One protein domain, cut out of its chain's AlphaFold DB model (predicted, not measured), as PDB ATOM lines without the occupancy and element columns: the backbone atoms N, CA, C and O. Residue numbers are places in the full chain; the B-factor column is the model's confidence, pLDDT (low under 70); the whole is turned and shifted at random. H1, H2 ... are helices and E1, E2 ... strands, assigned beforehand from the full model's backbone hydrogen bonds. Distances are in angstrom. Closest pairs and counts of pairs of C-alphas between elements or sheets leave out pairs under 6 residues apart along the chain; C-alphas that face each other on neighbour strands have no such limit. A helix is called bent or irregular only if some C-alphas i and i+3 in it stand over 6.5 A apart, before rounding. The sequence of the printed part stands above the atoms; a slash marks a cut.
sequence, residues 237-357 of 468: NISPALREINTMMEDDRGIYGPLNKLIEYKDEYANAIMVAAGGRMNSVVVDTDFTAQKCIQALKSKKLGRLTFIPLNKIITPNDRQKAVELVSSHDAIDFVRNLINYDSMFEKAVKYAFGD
ATOM      1  N   ASN A 237      45.445 -58.214  24.359       50.53
ATOM      2  CA  ASN A 237      44.222 -58.791  23.780       50.53
ATOM      3  C   ASN A 237      43.843 -60.195  24.287       50.53
ATOM      4  O   ASN A 237      42.760 -60.675  23.944       50.53
ATOM      5  N   ILE A 238      44.647 -60.858  25.135       59.97
ATOM      6  CA  ILE A 238      44.150 -62.054  25.841       59.97
ATOM      7  C   ILE A 238      43.121 -61.573  26.858       59.97
ATOM      8  O   ILE A 238      43.474 -60.991  27.888       59.97
ATOM      9  N   SER A 239      41.844 -61.799  26.543       68.81
ATOM     10  CA  SER A 239      40.745 -61.373  27.403       68.81
ATOM     11  C   SER A 239      40.970 -61.880  28.838       68.81
ATOM     12  O   SER A 239      41.416 -63.018  29.022       68.81
ATOM     13  N   PRO A 240      40.662 -61.078  29.874       77.88
ATOM     14  CA  PRO A 240      40.721 -61.526  31.267       77.88
ATOM     15  C   PRO A 240      39.996 -62.861  31.494       77.88
ATOM     16  O   PRO A 240      40.420 -63.660  32.324       77.88
ATOM     17  N   ALA A 241      38.962 -63.139  30.691       81.19
ATOM     18  CA  ALA A 241      38.278 -64.421  30.666       81.19
ATOM     19  C   ALA A 241      39.168 -65.598  30.235       81.19
ATOM     20  O   ALA A 241      39.155 -66.622  30.905       81.19
ATOM     21  N   LEU A 242      39.962 -65.485  29.163       80.81
ATOM     22  CA  LEU A 242      40.857 -66.576  28.738       80.81
ATOM     23  C   LEU A 242      41.951 -66.863  29.770       80.81
ATOM     24  O   LEU A 242      42.355 -68.012  29.927       80.81
ATOM     25  N   ARG A 243      42.420 -65.839  30.494       81.62
ATOM     26  CA  ARG A 243      43.395 -66.023  31.581       81.62
ATOM     27  C   ARG A 243      42.817 -66.869  32.711       81.62
ATOM     28  O   ARG A 243      43.462 -67.818  33.130       81.62
ATOM     29  N   GLU A 244      41.603 -66.549  33.144       86.56
ATOM     30  CA  GLU A 244      40.894 -67.319  34.166       86.56
ATOM     31  C   GLU A 244      40.672 -68.770  33.737       86.56
ATOM     32  O   GLU A 244      40.903 -69.676  34.529       86.56
ATOM     33  N   ILE A 245      40.294 -69.005  32.476       86.81
ATOM     34  CA  ILE A 245      40.144 -70.369  31.961       86.81
ATOM     35  C   ILE A 245      41.471 -71.132  31.989       86.81
ATOM     36  O   ILE A 245      41.470 -72.274  32.430       86.81
ATOM     37  N   ASN A 246      42.594 -70.523  31.588       83.00
ATOM     38  CA  ASN A 246      43.898 -71.195  31.671       83.00
ATOM     39  C   ASN A 246      44.252 -71.576  33.121       83.00
ATOM     40  O   ASN A 246      44.784 -72.655  33.333       83.00
ATOM     41  N   THR A 247      43.920 -70.743  34.115       84.62
ATOM     42  CA  THR A 247      44.101 -71.106  35.533       84.62
ATOM     43  C   THR A 247      43.194 -72.272  35.931       84.62
ATOM     44  O   THR A 247      43.643 -73.212  36.569       84.62
ATOM     45  N   MET A 248      41.928 -72.264  35.509       86.75
ATOM     46  CA  MET A 248      41.000 -73.364  35.800       86.75
ATOM     47  C   MET A 248      41.396 -74.690  35.125       86.75
ATOM     48  O   MET A 248      41.019 -75.744  35.629       86.75
ATOM     49  N   MET A 249      42.140 -74.653  34.012       86.88
ATOM     50  CA  MET A 249      42.657 -75.855  33.338       86.88
ATOM     51  C   MET A 249      43.681 -76.621  34.183       86.88
ATOM     52  O   MET A 249      43.821 -77.828  33.998       86.88
ATOM     53  N   GLU A 250      44.382 -75.954  35.106       83.75
ATOM     54  CA  GLU A 250      45.313 -76.619  36.031       83.75
ATOM     55  C   GLU A 250      44.560 -77.511  37.035       83.75
ATOM     56  O   GLU A 250      45.045 -78.580  37.403       83.75
ATOM     57  N   ASP A 251      43.339 -77.112  37.410       83.56
ATOM     58  CA  ASP A 251      42.516 -77.789  38.417       83.56
ATOM     59  C   ASP A 251      41.466 -78.751  37.823       83.56
ATOM     60  O   ASP A 251      41.021 -79.685  38.496       83.56
ATOM     61  N   ASP A 252      41.022 -78.528  36.581       85.62
ATOM     62  CA  ASP A 252      39.914 -79.262  35.958       85.62
ATOM     63  C   ASP A 252      40.283 -79.814  34.574       85.62
ATOM     64  O   ASP A 252      40.283 -79.108  33.563       85.62
ATOM     65  N   ARG A 253      40.519 -81.131  34.520       88.12
ATOM     66  CA  ARG A 253      40.854 -81.859  33.283       88.12
ATOM     67  C   ARG A 253      39.713 -81.909  32.258       88.12
ATOM     68  O   ARG A 253      39.947 -82.350  31.136       88.12
ATOM     69  N   GLY A 254      38.500 -81.480  32.615       90.06
ATOM     70  CA  GLY A 254      37.386 -81.339  31.674       90.06
ATOM     71  C   GLY A 254      37.513 -80.123  30.748       90.06
ATOM     72  O   GLY A 254      36.758 -80.006  29.781       90.06
ATOM     73  N   ILE A 255      38.454 -79.208  31.015       95.00
ATOM     74  CA  ILE A 255      38.716 -78.028  30.186       95.00
ATOM     75  C   ILE A 255      39.926 -78.306  29.290       95.00
ATOM     76  O   ILE A 255      41.065 -78.286  29.746       95.00
ATOM     77  N   TYR A 256      39.693 -78.514  27.995       92.94
ATOM     78  CA  TYR A 256      40.779 -78.768  27.041       92.94
ATOM     79  C   TYR A 256      41.456 -77.481  26.563       92.94
ATOM     80  O   TYR A 256      42.637 -77.485  26.228       92.94
ATOM     81  N   GLY A 257      40.724 -76.364  26.565       90.94
ATOM     82  CA  GLY A 257      41.252 -75.042  26.228       90.94
ATOM     83  C   GLY A 257      40.725 -74.482  24.903       90.94
ATOM     84  O   GLY A 257      39.817 -75.052  24.296       90.94
ATOM     85  N   PRO A 258      41.214 -73.304  24.475       90.19
ATOM     86  CA  PRO A 258      40.768 -72.657  23.245       90.19
ATOM     87  C   PRO A 258      41.172 -73.460  22.002       90.19
ATOM     88  O   PRO A 258      42.262 -74.028  21.949       90.19
ATOM     89  N   LEU A 259      40.306 -73.471  20.984       90.19
ATOM     90  CA  LEU A 259      40.502 -74.277  19.775       90.19
ATOM     91  C   LEU A 259      41.834 -73.988  19.063       90.19
ATOM     92  O   LEU A 259      42.448 -74.917  18.555       90.19
ATOM     93  N   ASN A 260      42.318 -72.743  19.077       85.56
ATOM     94  CA  ASN A 260      43.609 -72.370  18.486       85.56
ATOM     95  C   ASN A 260      44.835 -73.101  19.066       85.56
ATOM     96  O   ASN A 260      45.853 -73.169  18.387       85.56
ATOM     97  N   LYS A 261      44.750 -73.640  20.289       85.50
ATOM     98  CA  LYS A 261      45.805 -74.455  20.914       85.50
ATOM     99  C   LYS A 261      45.654 -75.955  20.639       85.50
ATOM    100  O   LYS A 261      46.561 -76.713  20.954       85.50
ATOM    101  N   LEU A 262      44.509 -76.380  20.105       90.62
ATOM    102  CA  LEU A 262      44.153 -77.790  19.898       90.62
ATOM    103  C   LEU A 262      44.307 -78.236  18.440       90.62
ATOM    104  O   LEU A 262      43.969 -79.370  18.101       90.62
ATOM    105  N   ILE A 263      44.765 -77.331  17.578       90.94
ATOM    106  CA  ILE A 263      44.890 -77.551  16.145       90.94
ATOM    107  C   ILE A 263      46.269 -77.118  15.648       90.94
ATOM    108  O   ILE A 263      46.831 -76.134  16.126       90.94
ATOM    109  N   GLU A 264      46.777 -77.809  14.635       89.38
ATOM    110  CA  GLU A 264      48.005 -77.457  13.926       89.38
ATOM    111  C   GLU A 264      47.737 -77.329  12.428       89.38
ATOM    112  O   GLU A 264      46.895 -78.026  11.866       89.38
ATOM    113  N   TYR A 265      48.451 -76.434  11.754       89.94
ATOM    114  CA  TYR A 265      48.273 -76.195  10.326       89.94
ATOM    115  C   TYR A 265      49.551 -75.662   9.690       89.94
ATOM    116  O   TYR A 265      50.423 -75.115  10.365       89.94
ATOM    117  N   LYS A 266      49.658 -75.809   8.366       88.00
ATOM    118  CA  LYS A 266      50.773 -75.249   7.599       88.00
ATOM    119  C   LYS A 266      50.633 -73.735   7.461       88.00
ATOM    120  O   LYS A 266      49.535 -73.213   7.268       88.00
ATOM    121  N   ASP A 267      51.770 -73.050   7.469       82.50
ATOM    122  CA  ASP A 267      51.847 -71.589   7.388       82.50
ATOM    123  C   ASP A 267      51.187 -71.002   6.133       82.50
ATOM    124  O   ASP A 267      50.611 -69.917   6.197       82.50
ATOM    125  N   GLU A 268      51.213 -71.739   5.021       87.31
ATOM    126  CA  GLU A 268      50.567 -71.361   3.757       87.31
ATOM    127  C   GLU A 268      49.039 -71.199   3.872       87.31
ATOM    128  O   GLU A 268      48.448 -70.421   3.127       87.31
ATOM    129  N   TYR A 269      48.400 -71.865   4.843       90.50
ATOM    130  CA  TYR A 269      46.952 -71.797   5.078       90.50
ATOM    131  C   TYR A 269      46.574 -70.974   6.311       90.50
ATOM    132  O   TYR A 269      45.384 -70.802   6.582       90.50
ATOM    133  N   ALA A 270      47.552 -70.455   7.061       86.75
ATOM    134  CA  ALA A 270      47.328 -69.835   8.366       86.75
ATOM    135  C   ALA A 270      46.264 -68.729   8.323       86.75
ATOM    136  O   ALA A 270      45.332 -68.728   9.125       86.75
ATOM    137  N   ASN A 271      46.362 -67.821   7.348       85.25
ATOM    138  CA  ASN A 271      45.417 -66.716   7.207       85.25
ATOM    139  C   ASN A 271      43.997 -67.220   6.898       85.25
ATOM    140  O   ASN A 271      43.043 -66.884   7.599       85.25
ATOM    141  N   ALA A 272      43.862 -68.107   5.911       90.19
ATOM    142  CA  ALA A 272      42.575 -68.684   5.545       90.19
ATOM    143  C   ALA A 272      41.924 -69.441   6.712       90.19
ATOM    144  O   ALA A 272      40.728 -69.297   6.946       90.19
ATOM    145  N   ILE A 273      42.702 -70.198   7.487       91.62
ATOM    146  CA  ILE A 273      42.220 -70.941   8.658       91.62
ATOM    147  C   ILE A 273      41.758 -69.985   9.763       91.62
ATOM    148  O   ILE A 273      40.650 -70.140  10.289       91.62
ATOM    149  N   MET A 274      42.561 -68.969  10.088       86.38
ATOM    150  CA  MET A 274      42.215 -67.978  11.111       86.38
ATOM    151  C   MET A 274      40.921 -67.238  10.758       86.38
ATOM    152  O   MET A 274      40.017 -67.150  11.593       86.38
ATOM    153  N   VAL A 275      40.777 -66.771   9.514       87.62
ATOM    154  CA  VAL A 275      39.563 -66.060   9.091       87.62
ATOM    155  C   VAL A 275      38.373 -67.015   8.919       87.62
ATOM    156  O   VAL A 275      37.243 -66.665   9.275       87.62
ATOM    157  N   ALA A 276      38.594 -68.252   8.460       90.88
ATOM    158  CA  ALA A 276      37.535 -69.250   8.333       90.88
ATOM    159  C   ALA A 276      36.870 -69.554   9.676       90.88
ATOM    160  O   ALA A 276      35.638 -69.577   9.738       90.88
ATOM    161  N   ALA A 277      37.645 -69.750  10.745       89.56
ATOM    162  CA  ALA A 277      37.089 -69.911  12.086       89.56
ATOM    163  C   ALA A 277      36.556 -68.584  12.653       89.56
ATOM    164  O   ALA A 277      35.551 -68.568  13.371       89.56
ATOM    165  N   GLY A 278      37.222 -67.467  12.343       86.19
ATOM    166  CA  GLY A 278      36.909 -66.150  12.888       86.19
ATOM    167  C   GLY A 278      36.856 -66.185  14.416       86.19
ATOM    168  O   GLY A 278      37.668 -66.831  15.075       86.19
ATOM    169  N   GLY A 279      35.829 -65.568  15.008       82.62
ATOM    170  CA  GLY A 279      35.638 -65.577  16.464       82.62
ATOM    171  C   GLY A 279      35.493 -66.974  17.087       82.62
ATOM    172  O   GLY A 279      35.685 -67.116  18.295       82.62
ATOM    173  N   ARG A 280      35.196 -68.019  16.295       90.25
ATOM    174  CA  ARG A 280      35.109 -69.398  16.803       90.25
ATOM    175  C   ARG A 280      36.477 -69.975  17.159       90.25
ATOM    176  O   ARG A 280      36.518 -70.876  17.990       90.25
ATOM    177  N   MET A 281      37.562 -69.428  16.607       87.44
ATOM    178  CA  MET A 281      38.942 -69.854  16.864       87.44
ATOM    179  C   MET A 281      39.324 -69.770  18.352       87.44
ATOM    180  O   MET A 281      40.071 -70.597  18.865       87.44
ATOM    181  N   ASN A 282      38.736 -68.808  19.067       86.56
ATOM    182  CA  ASN A 282      38.947 -68.586  20.498       86.56
ATOM    183  C   ASN A 282      37.869 -69.248  21.381       86.56
ATOM    184  O   ASN A 282      37.759 -68.934  22.568       86.56
ATOM    185  N   SER A 283      37.048 -70.145  20.824       92.19
ATOM    186  CA  SER A 283      36.071 -70.907  21.612       92.19
ATOM    187  C   SER A 283      36.778 -71.976  22.437       92.19
ATOM    188  O   SER A 283      37.645 -72.680  21.925       92.19
ATOM    189  N   VAL A 284      36.386 -72.115  23.700       94.25
ATOM    190  CA  VAL A 284      36.981 -73.066  24.645       94.25
ATOM    191  C   VAL A 284      36.291 -74.418  24.520       94.25
ATOM    192  O   VAL A 284      35.083 -74.524  24.733       94.25
ATOM    193  N   VAL A 285      37.049 -75.456  24.186       96.50
ATOM    194  CA  VAL A 285      36.567 -76.836  24.102       96.50
ATOM    195  C   VAL A 285      36.575 -77.457  25.498       96.50
ATOM    196  O   VAL A 285      37.563 -77.356  26.229       96.50
ATOM    197  N   VAL A 286      35.461 -78.084  25.874       96.94
ATOM    198  CA  VAL A 286      35.284 -78.756  27.169       96.94
ATOM    199  C   VAL A 286      34.605 -80.109  26.979       96.94
ATOM    200  O   VAL A 286      33.908 -80.335  25.988       96.94
ATOM    201  N   ASP A 287      34.784 -81.011  27.933       96.12
ATOM    202  CA  ASP A 287      34.212 -82.357  27.904       96.12
ATOM    203  C   ASP A 287      32.672 -82.349  27.914       96.12
ATOM    204  O   ASP A 287      32.029 -83.021  27.098       96.12
ATOM    205  N   THR A 288      32.073 -81.542  28.794       96.81
ATOM    206  CA  THR A 288      30.638 -81.540  29.080       96.81
ATOM    207  C   THR A 288      30.034 -80.142  29.214       96.81
ATOM    208  O   THR A 288      30.703 -79.157  29.530       96.81
ATOM    209  N   ASP A 289      28.716 -80.048  29.023       96.19
ATOM    210  CA  ASP A 289      27.946 -78.830  29.287       96.19
ATOM    211  C   ASP A 289      27.990 -78.398  30.764       96.19
ATOM    212  O   ASP A 289      27.939 -77.199  31.050       96.19
ATOM    213  N   PHE A 290      28.187 -79.340  31.691       96.19
ATOM    214  CA  PHE A 290      28.401 -79.038  33.106       96.19
ATOM    215  C   PHE A 290      29.708 -78.263  33.332       96.19
ATOM    216  O   PHE A 290      29.711 -77.218  33.991       96.19
ATOM    217  N   THR A 291      30.808 -78.711  32.722       95.94
ATOM    218  CA  THR A 291      32.104 -78.015  32.776       95.94
ATOM    219  C   THR A 291      32.015 -76.629  32.134       95.94
ATOM    220  O   THR A 291      32.507 -75.648  32.700       95.94
ATOM    221  N   ALA A 292      31.298 -76.500  31.009       95.62
ATOM    222  CA  ALA A 292      31.014 -75.196  30.401       95.62
ATOM    223  C   ALA A 292      30.256 -74.268  31.365       95.62
ATOM    224  O   ALA A 292      30.623 -73.101  31.525       95.62
ATOM    225  N   GLN A 293      29.218 -74.772  32.042       95.94
ATOM    226  CA  GLN A 293      28.440 -74.005  33.014       95.94
ATOM    227  C   GLN A 293      29.316 -73.508  34.172       95.94
ATOM    228  O   GLN A 293      29.225 -72.331  34.533       95.94
ATOM    229  N   LYS A 294      30.183 -74.369  34.720       95.00
ATOM    230  CA  LYS A 294      31.137 -74.015  35.782       95.00
ATOM    231  C   LYS A 294      32.065 -72.879  35.341       95.00
ATOM    232  O   LYS A 294      32.190 -71.878  36.049       95.00
ATOM    233  N   CYS A 295      32.632 -72.978  34.140       93.81
ATOM    234  CA  CYS A 295      33.467 -71.926  33.557       93.81
ATOM    235  C   CYS A 295      32.695 -70.606  33.401       93.81
ATOM    236  O   CYS A 295      33.159 -69.549  33.823       93.81
ATOM    237  N   ILE A 296      31.472 -70.650  32.861       94.19
ATOM    238  CA  ILE A 296      30.624 -69.459  32.696       94.19
ATOM    239  C   ILE A 296      30.312 -68.803  34.048       94.19
ATOM    240  O   ILE A 296      30.310 -67.573  34.145       94.19
ATOM    241  N   GLN A 297      30.036 -69.590  35.090       93.75
ATOM    242  CA  GLN A 297      29.784 -69.070  36.435       93.75
ATOM    243  C   GLN A 297      31.019 -68.374  37.017       93.75
ATOM    244  O   GLN A 297      30.878 -67.278  37.561       93.75
ATOM    245  N   ALA A 298      32.212 -68.947  36.834       92.44
ATOM    246  CA  ALA A 298      33.474 -68.329  37.247       92.44
ATOM    247  C   ALA A 298      33.723 -66.990  36.528       92.44
ATOM    248  O   ALA A 298      34.038 -65.982  37.163       92.44
ATOM    249  N   LEU A 299      33.489 -66.936  35.214       92.56
ATOM    250  CA  LEU A 299      33.623 -65.694  34.446       92.56
ATOM    251  C   LEU A 299      32.619 -64.620  34.889       92.56
ATOM    252  O   LEU A 299      32.973 -63.440  34.966       92.56
ATOM    253  N   LYS A 300      31.374 -65.013  35.193       91.69
ATOM    254  CA  LYS A 300      30.322 -64.100  35.667       91.69
ATOM    255  C   LYS A 300      30.614 -63.551  37.059       91.69
ATOM    256  O   LYS A 300      30.482 -62.344  37.254       91.69
ATOM    257  N   SER A 301      31.011 -64.399  38.009       92.44
ATOM    258  CA  SER A 301      31.287 -63.978  39.390       92.44
ATOM    259  C   SER A 301      32.447 -62.982  39.455       92.44
ATOM    260  O   SER A 301      32.382 -62.009  40.205       92.44
ATOM    261  N   LYS A 302      33.456 -63.170  38.596       91.06
ATOM    262  CA  LYS A 302      34.638 -62.305  38.489       91.06
ATOM    263  C   LYS A 302      34.495 -61.164  37.464       91.06
ATOM    264  O   LYS A 302      35.402 -60.348  37.342       91.06
ATOM    265  N   LYS A 303      33.370 -61.079  36.737       88.19
ATOM    266  CA  LYS A 303      33.088 -60.075  35.682       88.19
ATOM    267  C   LYS A 303      34.179 -59.983  34.598       88.19
ATOM    268  O   LYS A 303      34.529 -58.895  34.152       88.19
ATOM    269  N   LEU A 304      34.699 -61.126  34.149       86.44
ATOM    270  CA  LEU A 304      35.891 -61.191  33.284       86.44
ATOM    271  C   LEU A 304      35.605 -61.135  31.776       86.44
ATOM    272  O   LEU A 304      36.523 -61.235  30.964       86.44
ATOM    273  N   GLY A 305      34.338 -60.959  31.394       85.88
ATOM    274  CA  GLY A 305      33.897 -60.901  30.003       85.88
ATOM    275  C   GLY A 305      33.130 -62.151  29.578       85.88
ATOM    276  O   GLY A 305      32.528 -62.841  30.401       85.88
ATOM    277  N   ARG A 306      33.107 -62.413  28.268       84.88
ATOM    278  CA  ARG A 306      32.324 -63.496  27.662       84.88
ATOM    279  C   ARG A 306      33.208 -64.353  26.767       84.88
ATOM    280  O   ARG A 306      33.945 -63.814  25.950       84.88
ATOM    281  N   LEU A 307      33.065 -65.669  26.893       90.75
ATOM    282  CA  LEU A 307      33.648 -66.663  25.995       90.75
ATOM    283  C   LEU A 307      32.560 -67.584  25.447       90.75
ATOM    284  O   LEU A 307      31.479 -67.709  26.030       90.75
ATOM    285  N   THR A 308      32.869 -68.220  24.323       93.50
ATOM    286  CA  THR A 308      32.072 -69.301  23.743       93.50
ATOM    287  C   THR A 308      32.676 -70.627  24.182       93.50
ATOM    288  O   THR A 308      33.890 -70.799  24.090       93.50
ATOM    289  N   PHE A 309      31.844 -71.559  24.642       95.81
ATOM    290  CA  PHE A 309      32.273 -72.893  25.059       95.81
ATOM    291  C   PHE A 309      31.690 -73.947  24.116       95.81
ATOM    292  O   PHE A 309      30.533 -73.832  23.707       95.81
ATOM    293  N   ILE A 310      32.484 -74.965  23.787       96.62
ATOM    294  CA  ILE A 310      32.107 -76.087  22.923       96.62
ATOM    295  C   ILE A 310      32.093 -77.361  23.778       96.62
ATOM    296  O   ILE A 310      33.143 -77.984  23.946       96.62
ATOM    297  N   PRO A 311      30.934 -77.753  24.334       96.94
ATOM    298  CA  PRO A 311      30.805 -79.000  25.078       96.94
ATOM    299  C   PRO A 311      30.735 -80.203  24.127       96.94
ATOM    300  O   PRO A 311      29.760 -80.363  23.386       96.94
ATOM    301  N   LEU A 312      31.755 -81.064  24.147       96.56
ATOM    302  CA  LEU A 312      31.894 -82.194  23.212       96.56
ATOM    303  C   LEU A 312      30.758 -83.226  23.327       96.56
ATOM    304  O   LEU A 312      30.391 -83.869  22.335       96.56
ATOM    305  N   ASN A 313      30.156 -83.355  24.512       95.50
ATOM    306  CA  ASN A 313      29.015 -84.238  24.756       95.50
ATOM    307  C   ASN A 313      27.689 -83.747  24.130       95.50
ATOM    308  O   ASN A 313      26.789 -84.561  23.917       95.50
ATOM    309  N   LYS A 314      27.541 -82.443  23.849       94.56
ATOM    310  CA  LYS A 314      26.279 -81.829  23.382       94.56
ATOM    311  C   LYS A 314      26.375 -81.131  22.033       94.56
ATOM    312  O   LYS A 314      25.334 -80.879  21.432       94.56
ATOM    313  N   ILE A 315      27.573 -80.778  21.570       94.88
ATOM    314  CA  ILE A 315      27.725 -80.003  20.341       94.88
ATOM    315  C   ILE A 315      27.155 -80.765  19.135       94.88
ATOM    316  O   ILE A 315      27.442 -81.943  18.918       94.88
ATOM    317  N   ILE A 316      26.338 -80.066  18.348       91.62
ATOM    318  CA  ILE A 316      25.754 -80.575  17.107       91.62
ATOM    319  C   ILE A 316      26.444 -79.872  15.946       91.62
ATOM    320  O   ILE A 316      26.516 -78.643  15.900       91.62
ATOM    321  N   THR A 317      26.924 -80.661  14.992       88.50
ATOM    322  CA  THR A 317      27.565 -80.168  13.775       88.50
ATOM    323  C   THR A 317      26.692 -80.512  12.572       88.50
ATOM    324  O   THR A 317      26.381 -81.695  12.403       88.50
ATOM    325  N   PRO A 318      26.300 -79.537  11.736       81.88
ATOM    326  CA  PRO A 318      25.537 -79.809  10.521       81.88
ATOM    327  C   PRO A 318      26.259 -80.785   9.582       81.88
ATOM    328  O   PRO A 318      27.486 -80.912   9.616       81.88
ATOM    329  N   ASN A 319      25.490 -81.461   8.728       86.94
ATOM    330  CA  ASN A 319      26.055 -82.198   7.601       86.94
ATOM    331  C   ASN A 319      26.594 -81.230   6.546       86.94
ATOM    332  O   ASN A 319      26.110 -80.101   6.430       86.94
ATOM    333  N   ASP A 320      27.578 -81.694   5.778       90.56
ATOM    334  CA  ASP A 320      28.130 -80.919   4.675       90.56
ATOM    335  C   ASP A 320      27.051 -80.666   3.622       90.56
ATOM    336  O   ASP A 320      26.265 -81.556   3.280       90.56
ATOM    337  N   ARG A 321      26.998 -79.443   3.091       89.94
ATOM    338  CA  ARG A 321      26.079 -79.134   1.998       89.94
ATOM    339  C   ARG A 321      26.555 -79.811   0.723       89.94
ATOM    340  O   ARG A 321      27.742 -79.808   0.416       89.94
ATOM    341  N   GLN A 322      25.608 -80.318  -0.063       89.19
ATOM    342  CA  GLN A 322      25.901 -81.030  -1.308       89.19
ATOM    343  C   GLN A 322      26.800 -80.213  -2.247       89.19
ATOM    344  O   GLN A 322      27.808 -80.718  -2.729       89.19
ATOM    345  N   LYS A 323      26.507 -78.916  -2.406       88.25
ATOM    346  CA  LYS A 323      27.320 -78.003  -3.217       88.25
ATOM    347  C   LYS A 323      28.773 -77.912  -2.740       88.25
ATOM    348  O   LYS A 323      29.673 -77.727  -3.549       88.25
ATOM    349  N   ALA A 324      29.013 -78.026  -1.434       89.62
ATOM    350  CA  ALA A 324      30.361 -78.008  -0.891       89.62
ATOM    351  C   ALA A 324      31.133 -79.278  -1.308       89.62
ATOM    352  O   ALA A 324      32.235 -79.207  -1.846       89.62
ATOM    353  N   VAL A 325      30.502 -80.442  -1.150       90.81
ATOM    354  CA  VAL A 325      31.073 -81.734  -1.561       90.81
ATOM    355  C   VAL A 325      31.362 -81.769  -3.066       90.81
ATOM    356  O   VAL A 325      32.422 -82.242  -3.477       90.81
ATOM    357  N   GLU A 326      30.453 -81.231  -3.883       90.69
ATOM    358  CA  GLU A 326      30.613 -81.142  -5.339       90.69
ATOM    359  C   GLU A 326      31.843 -80.317  -5.737       90.69
ATOM    360  O   GLU A 326      32.623 -80.777  -6.566       90.69
ATOM    361  N   LEU A 327      32.063 -79.154  -5.112       89.25
ATOM    362  CA  LEU A 327      33.186 -78.263  -5.435       89.25
ATOM    363  C   LEU A 327      34.558 -78.846  -5.087       89.25
ATOM    364  O   LEU A 327      35.532 -78.596  -5.796       89.25
ATOM    365  N   VAL A 328      34.645 -79.605  -3.993       89.62
ATOM    366  CA  VAL A 328      35.883 -80.316  -3.642       89.62
ATOM    367  C   VAL A 328      36.102 -81.486  -4.604       89.62
ATOM    368  O   VAL A 328      37.202 -81.671  -5.114       89.62
ATOM    369  N   SER A 329      35.044 -82.231  -4.936       89.19
ATOM    370  CA  SER A 329      35.132 -83.385  -5.845       89.19
ATOM    371  C   SER A 329      35.481 -82.987  -7.286       89.19
ATOM    372  O   SER A 329      36.217 -83.704  -7.965       89.19
ATOM    373  N   SER A 330      34.993 -81.836  -7.761       86.69
ATOM    374  CA  SER A 330      35.303 -81.302  -9.094       86.69
ATOM    375  C   SER A 330      36.688 -80.656  -9.194       86.69
ATOM    376  O   SER A 330      37.076 -80.255 -10.287       86.69
ATOM    377  N   HIS A 331      37.442 -80.576  -8.087       83.31
ATOM    378  CA  HIS A 331      38.731 -79.878  -7.989       83.31
ATOM    379  C   HIS A 331      38.649 -78.373  -8.324       83.31
ATOM    380  O   HIS A 331      39.661 -77.715  -8.577       83.31
ATOM    381  N   ASP A 332      37.442 -77.796  -8.287       84.31
ATOM    382  CA  ASP A 332      37.239 -76.348  -8.404       84.31
ATOM    383  C   ASP A 332      37.630 -75.611  -7.116       84.31
ATOM    384  O   ASP A 332      37.840 -74.393  -7.133       84.31
ATOM    385  N   ALA A 333      37.752 -76.349  -6.013       89.25
ATOM    386  CA  ALA A 333      38.282 -75.911  -4.733       89.25
ATOM    387  C   ALA A 333      39.549 -76.679  -4.336       89.25
ATOM    388  O   ALA A 333      39.804 -77.762  -4.851       89.25
ATOM    389  N   ILE A 334      40.322 -76.120  -3.396       91.94
ATOM    390  CA  ILE A 334      41.517 -76.777  -2.851       91.94
ATOM    391  C   ILE A 334      41.090 -77.966  -1.985       91.94
ATOM    392  O   ILE A 334      41.413 -79.101  -2.310       91.94
ATOM    393  N   ASP A 335      40.354 -77.706  -0.901       94.44
ATOM    394  CA  ASP A 335      39.755 -78.727  -0.032       94.44
ATOM    395  C   ASP A 335      38.793 -78.058   0.974       94.44
ATOM    396  O   ASP A 335      38.660 -76.829   1.019       94.44
ATOM    397  N   PHE A 336      38.148 -78.840   1.836       94.88
ATOM    398  CA  PHE A 336      37.580 -78.338   3.081       94.88
ATOM    399  C   PHE A 336      38.683 -77.828   4.011       94.88
ATOM    400  O   PHE A 336      39.680 -78.505   4.247       94.88
ATOM    401  N   VAL A 337      38.460 -76.678   4.650       94.50
ATOM    402  CA  VAL A 337      39.443 -76.077   5.574       94.50
ATOM    403  C   VAL A 337      39.829 -77.045   6.698       94.50
ATOM    404  O   VAL A 337      40.996 -77.144   7.056       94.50
ATOM    405  N   ARG A 338      38.863 -77.812   7.217       93.69
ATOM    406  CA  ARG A 338      39.092 -78.801   8.284       93.69
ATOM    407  C   ARG A 338      40.033 -79.948   7.887       93.69
ATOM    408  O   ARG A 338      40.581 -80.578   8.780       93.69
ATOM    409  N   ASN A 339      40.194 -80.232   6.590       93.44
ATOM    410  CA  ASN A 339      41.086 -81.286   6.095       93.44
ATOM    411  C   ASN A 339      42.548 -80.811   6.030       93.44
ATOM    412  O   ASN A 339      43.463 -81.622   5.957       93.44
ATOM    413  N   LEU A 340      42.770 -79.494   6.088       93.62
ATOM    414  CA  LEU A 340      44.091 -78.857   6.048       93.62
ATOM    415  C   LEU A 340      44.651 -78.582   7.454       93.62
ATOM    416  O   LEU A 340      45.631 -77.850   7.610       93.62
ATOM    417  N   ILE A 341      44.000 -79.139   8.475       93.50
ATOM    418  CA  ILE A 341      44.283 -78.927   9.889       93.50
ATOM    419  C   ILE A 341      44.496 -80.290  10.544       93.50
ATOM    420  O   ILE A 341      43.678 -81.192  10.384       93.50
ATOM    421  N   ASN A 342      45.558 -80.411  11.334       93.94
ATOM    422  CA  ASN A 342      45.838 -81.575  12.163       93.94
ATOM    423  C   ASN A 342      45.293 -81.347  13.577       93.94
ATOM    424  O   ASN A 342      45.476 -80.275  14.153       93.94
ATOM    425  N   TYR A 343      44.619 -82.346  14.138       95.06
ATOM    426  CA  TYR A 343      44.044 -82.302  15.482       95.06
ATOM    427  C   TYR A 343      43.797 -83.725  15.998       95.06
ATOM    428  O   TYR A 343      43.709 -84.671  15.213       95.06
ATOM    429  N   ASP A 344      43.662 -83.883  17.317       95.25
ATOM    430  CA  ASP A 344      43.249 -85.162  17.905       95.25
ATOM    431  C   ASP A 344      41.786 -85.467  17.551       95.25
ATOM    432  O   ASP A 344      40.914 -84.611  17.705       95.25
ATOM    433  N   SER A 345      41.504 -86.702  17.129       93.69
ATOM    434  CA  SER A 345      40.161 -87.208  16.809       93.69
ATOM    435  C   SER A 345      39.079 -86.858  17.842       93.69
ATOM    436  O   SER A 345      37.930 -86.614  17.473       93.69
ATOM    437  N   MET A 346      39.428 -86.743  19.129       94.69
ATOM    438  CA  MET A 346      38.485 -86.337  20.174       94.69
ATOM    439  C   MET A 346      37.899 -84.930  19.950       94.69
ATOM    440  O   MET A 346      36.789 -84.637  20.401       94.69
ATOM    441  N   PHE A 347      38.614 -84.063  19.229       95.88
ATOM    442  CA  PHE A 347      38.222 -82.686  18.931       95.88
ATOM    443  C   PHE A 347      37.516 -82.526  17.579       95.88
ATOM    444  O   PHE A 347      37.151 -81.404  17.222       95.88
ATOM    445  N   GLU A 348      37.238 -83.613  16.852       94.56
ATOM    446  CA  GLU A 348      36.607 -83.577  15.523       94.56
ATOM    447  C   GLU A 348      35.319 -82.746  15.504       94.56
ATOM    448  O   GLU A 348      35.129 -81.885  14.641       94.56
ATOM    449  N   LYS A 349      34.449 -82.919  16.506       94.69
ATOM    450  CA  LYS A 349      33.206 -82.141  16.603       94.69
ATOM    451  C   LYS A 349      33.452 -80.647  16.817       94.69
ATOM    452  O   LYS A 349      32.685 -79.828  16.313       94.69
ATOM    453  N   ALA A 350      34.498 -80.276  17.554       95.25
ATOM    454  CA  ALA A 350      34.846 -78.877  17.793       95.25
ATOM    455  C   ALA A 350      35.428 -78.221  16.535       95.25
ATOM    456  O   ALA A 350      35.024 -77.115  16.171       95.25
ATOM    457  N   VAL A 351      36.299 -78.937  15.820       95.19
ATOM    458  CA  VAL A 351      36.831 -78.506  14.521       95.19
ATOM    459  C   VAL A 351      35.692 -78.365  13.511       95.19
ATOM    460  O   VAL A 351      35.529 -77.310  12.894       95.19
ATOM    461  N   LYS A 352      34.813 -79.364  13.399       93.94
ATOM    462  CA  LYS A 352      33.652 -79.300  12.504       93.94
ATOM    463  C   LYS A 352      32.654 -78.207  12.906       93.94
ATOM    464  O   LYS A 352      32.045 -77.605  12.032       93.94
ATOM    465  N   TYR A 353      32.514 -77.870  14.188       94.00
ATOM    466  CA  TYR A 353      31.743 -76.693  14.611       94.00
ATOM    467  C   TYR A 353      32.378 -75.375  14.137       94.00
ATOM    468  O   TYR A 353      31.679 -74.482  13.648       94.00
ATOM    469  N   ALA A 354      33.697 -75.242  14.279       92.62
ATOM    470  CA  ALA A 354      34.396 -74.013  13.932       92.62
ATOM    471  C   ALA A 354      34.414 -73.770  12.420       92.62
ATOM    472  O   ALA A 354      34.007 -72.695  11.970       92.62
ATOM    473  N   PHE A 355      34.814 -74.783  11.651       93.31
ATOM    474  CA  PHE A 355      35.037 -74.677  10.210       93.31
ATOM    475  C   PHE A 355      33.843 -75.146   9.371       93.31
ATOM    476  O   PHE A 355      33.696 -74.702   8.235       93.31
ATOM    477  N   GLY A 356      32.956 -75.987   9.906       91.31
ATOM    478  CA  GLY A 356      31.798 -76.511   9.178       91.31
ATOM    479  C   GLY A 356      32.187 -77.185   7.864       91.31
ATOM    480  O   GLY A 356      33.157 -77.940   7.779       91.31
ATOM    481  N   ASP A 357      31.434 -76.849   6.827       91.88
ATOM    482  CA  ASP A 357      31.689 -77.202   5.434       91.88
ATOM    483  C   ASP A 357      32.314 -76.030   4.659       91.88
ATOM    484  O   ASP A 357      32.029 -75.820   3.480       91.88
TER     485      ASP A 357
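What this domain is: This is residues 237 to 357 of the 468 residues of the protein "Chromosome partition protein smc" of Ferroplasma sp. Type II (UniProt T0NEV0). A small three-stranded sheet, E1 E3 E4, has H1 and H3 packed on one face and H6 on the other. H6 also meets H2 and H5 beside the short strand pair E2 E5, and H4 lies alone near the far end of the long axis. The printed part has 121 residues, with six named helices and five named strands in the order H1 E1 E2 H2 E3 H3 E4 H4 H5 E5 H6. It is mostly helix; the larger sheet is mixed, and E2 E5 is antiparallel. It is compact, with a radius of gyration of the C-alphas of 15.6 A, yet elongated, spanning 51 by 28 by 22 A.

How they stand to each other: Start at inner strand E3, residues 284 to 286. E1, residues 255 to 258, is its antiparallel neighbour, with N 285 and O 257 2.8 A apart, within hydrogen-bond range. E4, residues 309 to 311, is its parallel neighbour, with N 310 and O 284 at 2.8 A. H3, residues 289 to 301, is on this sheet at a height of 10.4 A; E3, H3, E4 form a strand-helix-strand unit, two parallel strands joined through a helix, with a right-handed crossover. H6, residues 345 to 355, is on the opposite face at 10.2 A. H1, residues 240 to 251, is on the same face as H3, and the sheet with helices on both faces makes three layers. H1 touches H3 at a steep tilt of 52 degrees, opposite ways, through residues 295 to 299 of H3 alone; their closest C-alphas are those of Ala 241 and Leu 299, 6.1 A apart. H2, residues 267 to 282, only grazes the sheet with residues 280 to 282; its residues 276 to 281 alone touch H6, about perpendicular at 83 degrees, with the C-alphas of Ala 277 and Ala 354 closest at 5.2 A. H5, residues 337 to 340, touches H6, closest at the C-alphas of Arg 338 and Phe 355, 6.1 A. Residues 269 to 276 of H2 alone only just touch H5, with 3 pairs of C-alphas within 8 A, the closest being Ile 273 and Val 337 at 6.6 A. E2, residues 263 to 265, and E5, residues 341 to 343, have N 264 and O 342 at 2.8 A. H4, residues 322 to 329, touches no helix. In H3 and H4 every O i to N i+4 pair is within hydrogen-bond range; in H1 6 of 8, H2 6 of 12 and H6 5 of 7 are, and H5 is too short for such a pair.

Where its parts are: Find C-alpha 240 at (40.721, -61.526, 31.267), where H1 begins its 17.9 A. H2 covers 18.6 A, with a kink of 78 degrees near residue 276; it is irregular, C-alphas 276 and 279 being 9.1 A apart. H3 covers 18.3 A and H4 10.6 A. H6 covers 15.1 A to C-alpha 355 at (35.037, -74.677, 10.210); it is irregular too, with C-alphas 346 and 349 7.6 A apart.

The domain as a whole: Look for the two C-alphas farthest apart at Ser 301 and Ser 330, 51.6 A. The printed part has no cut and no long link. Mean pLDDT of the printed part is 89.8; residues 237 to 239 are under 70.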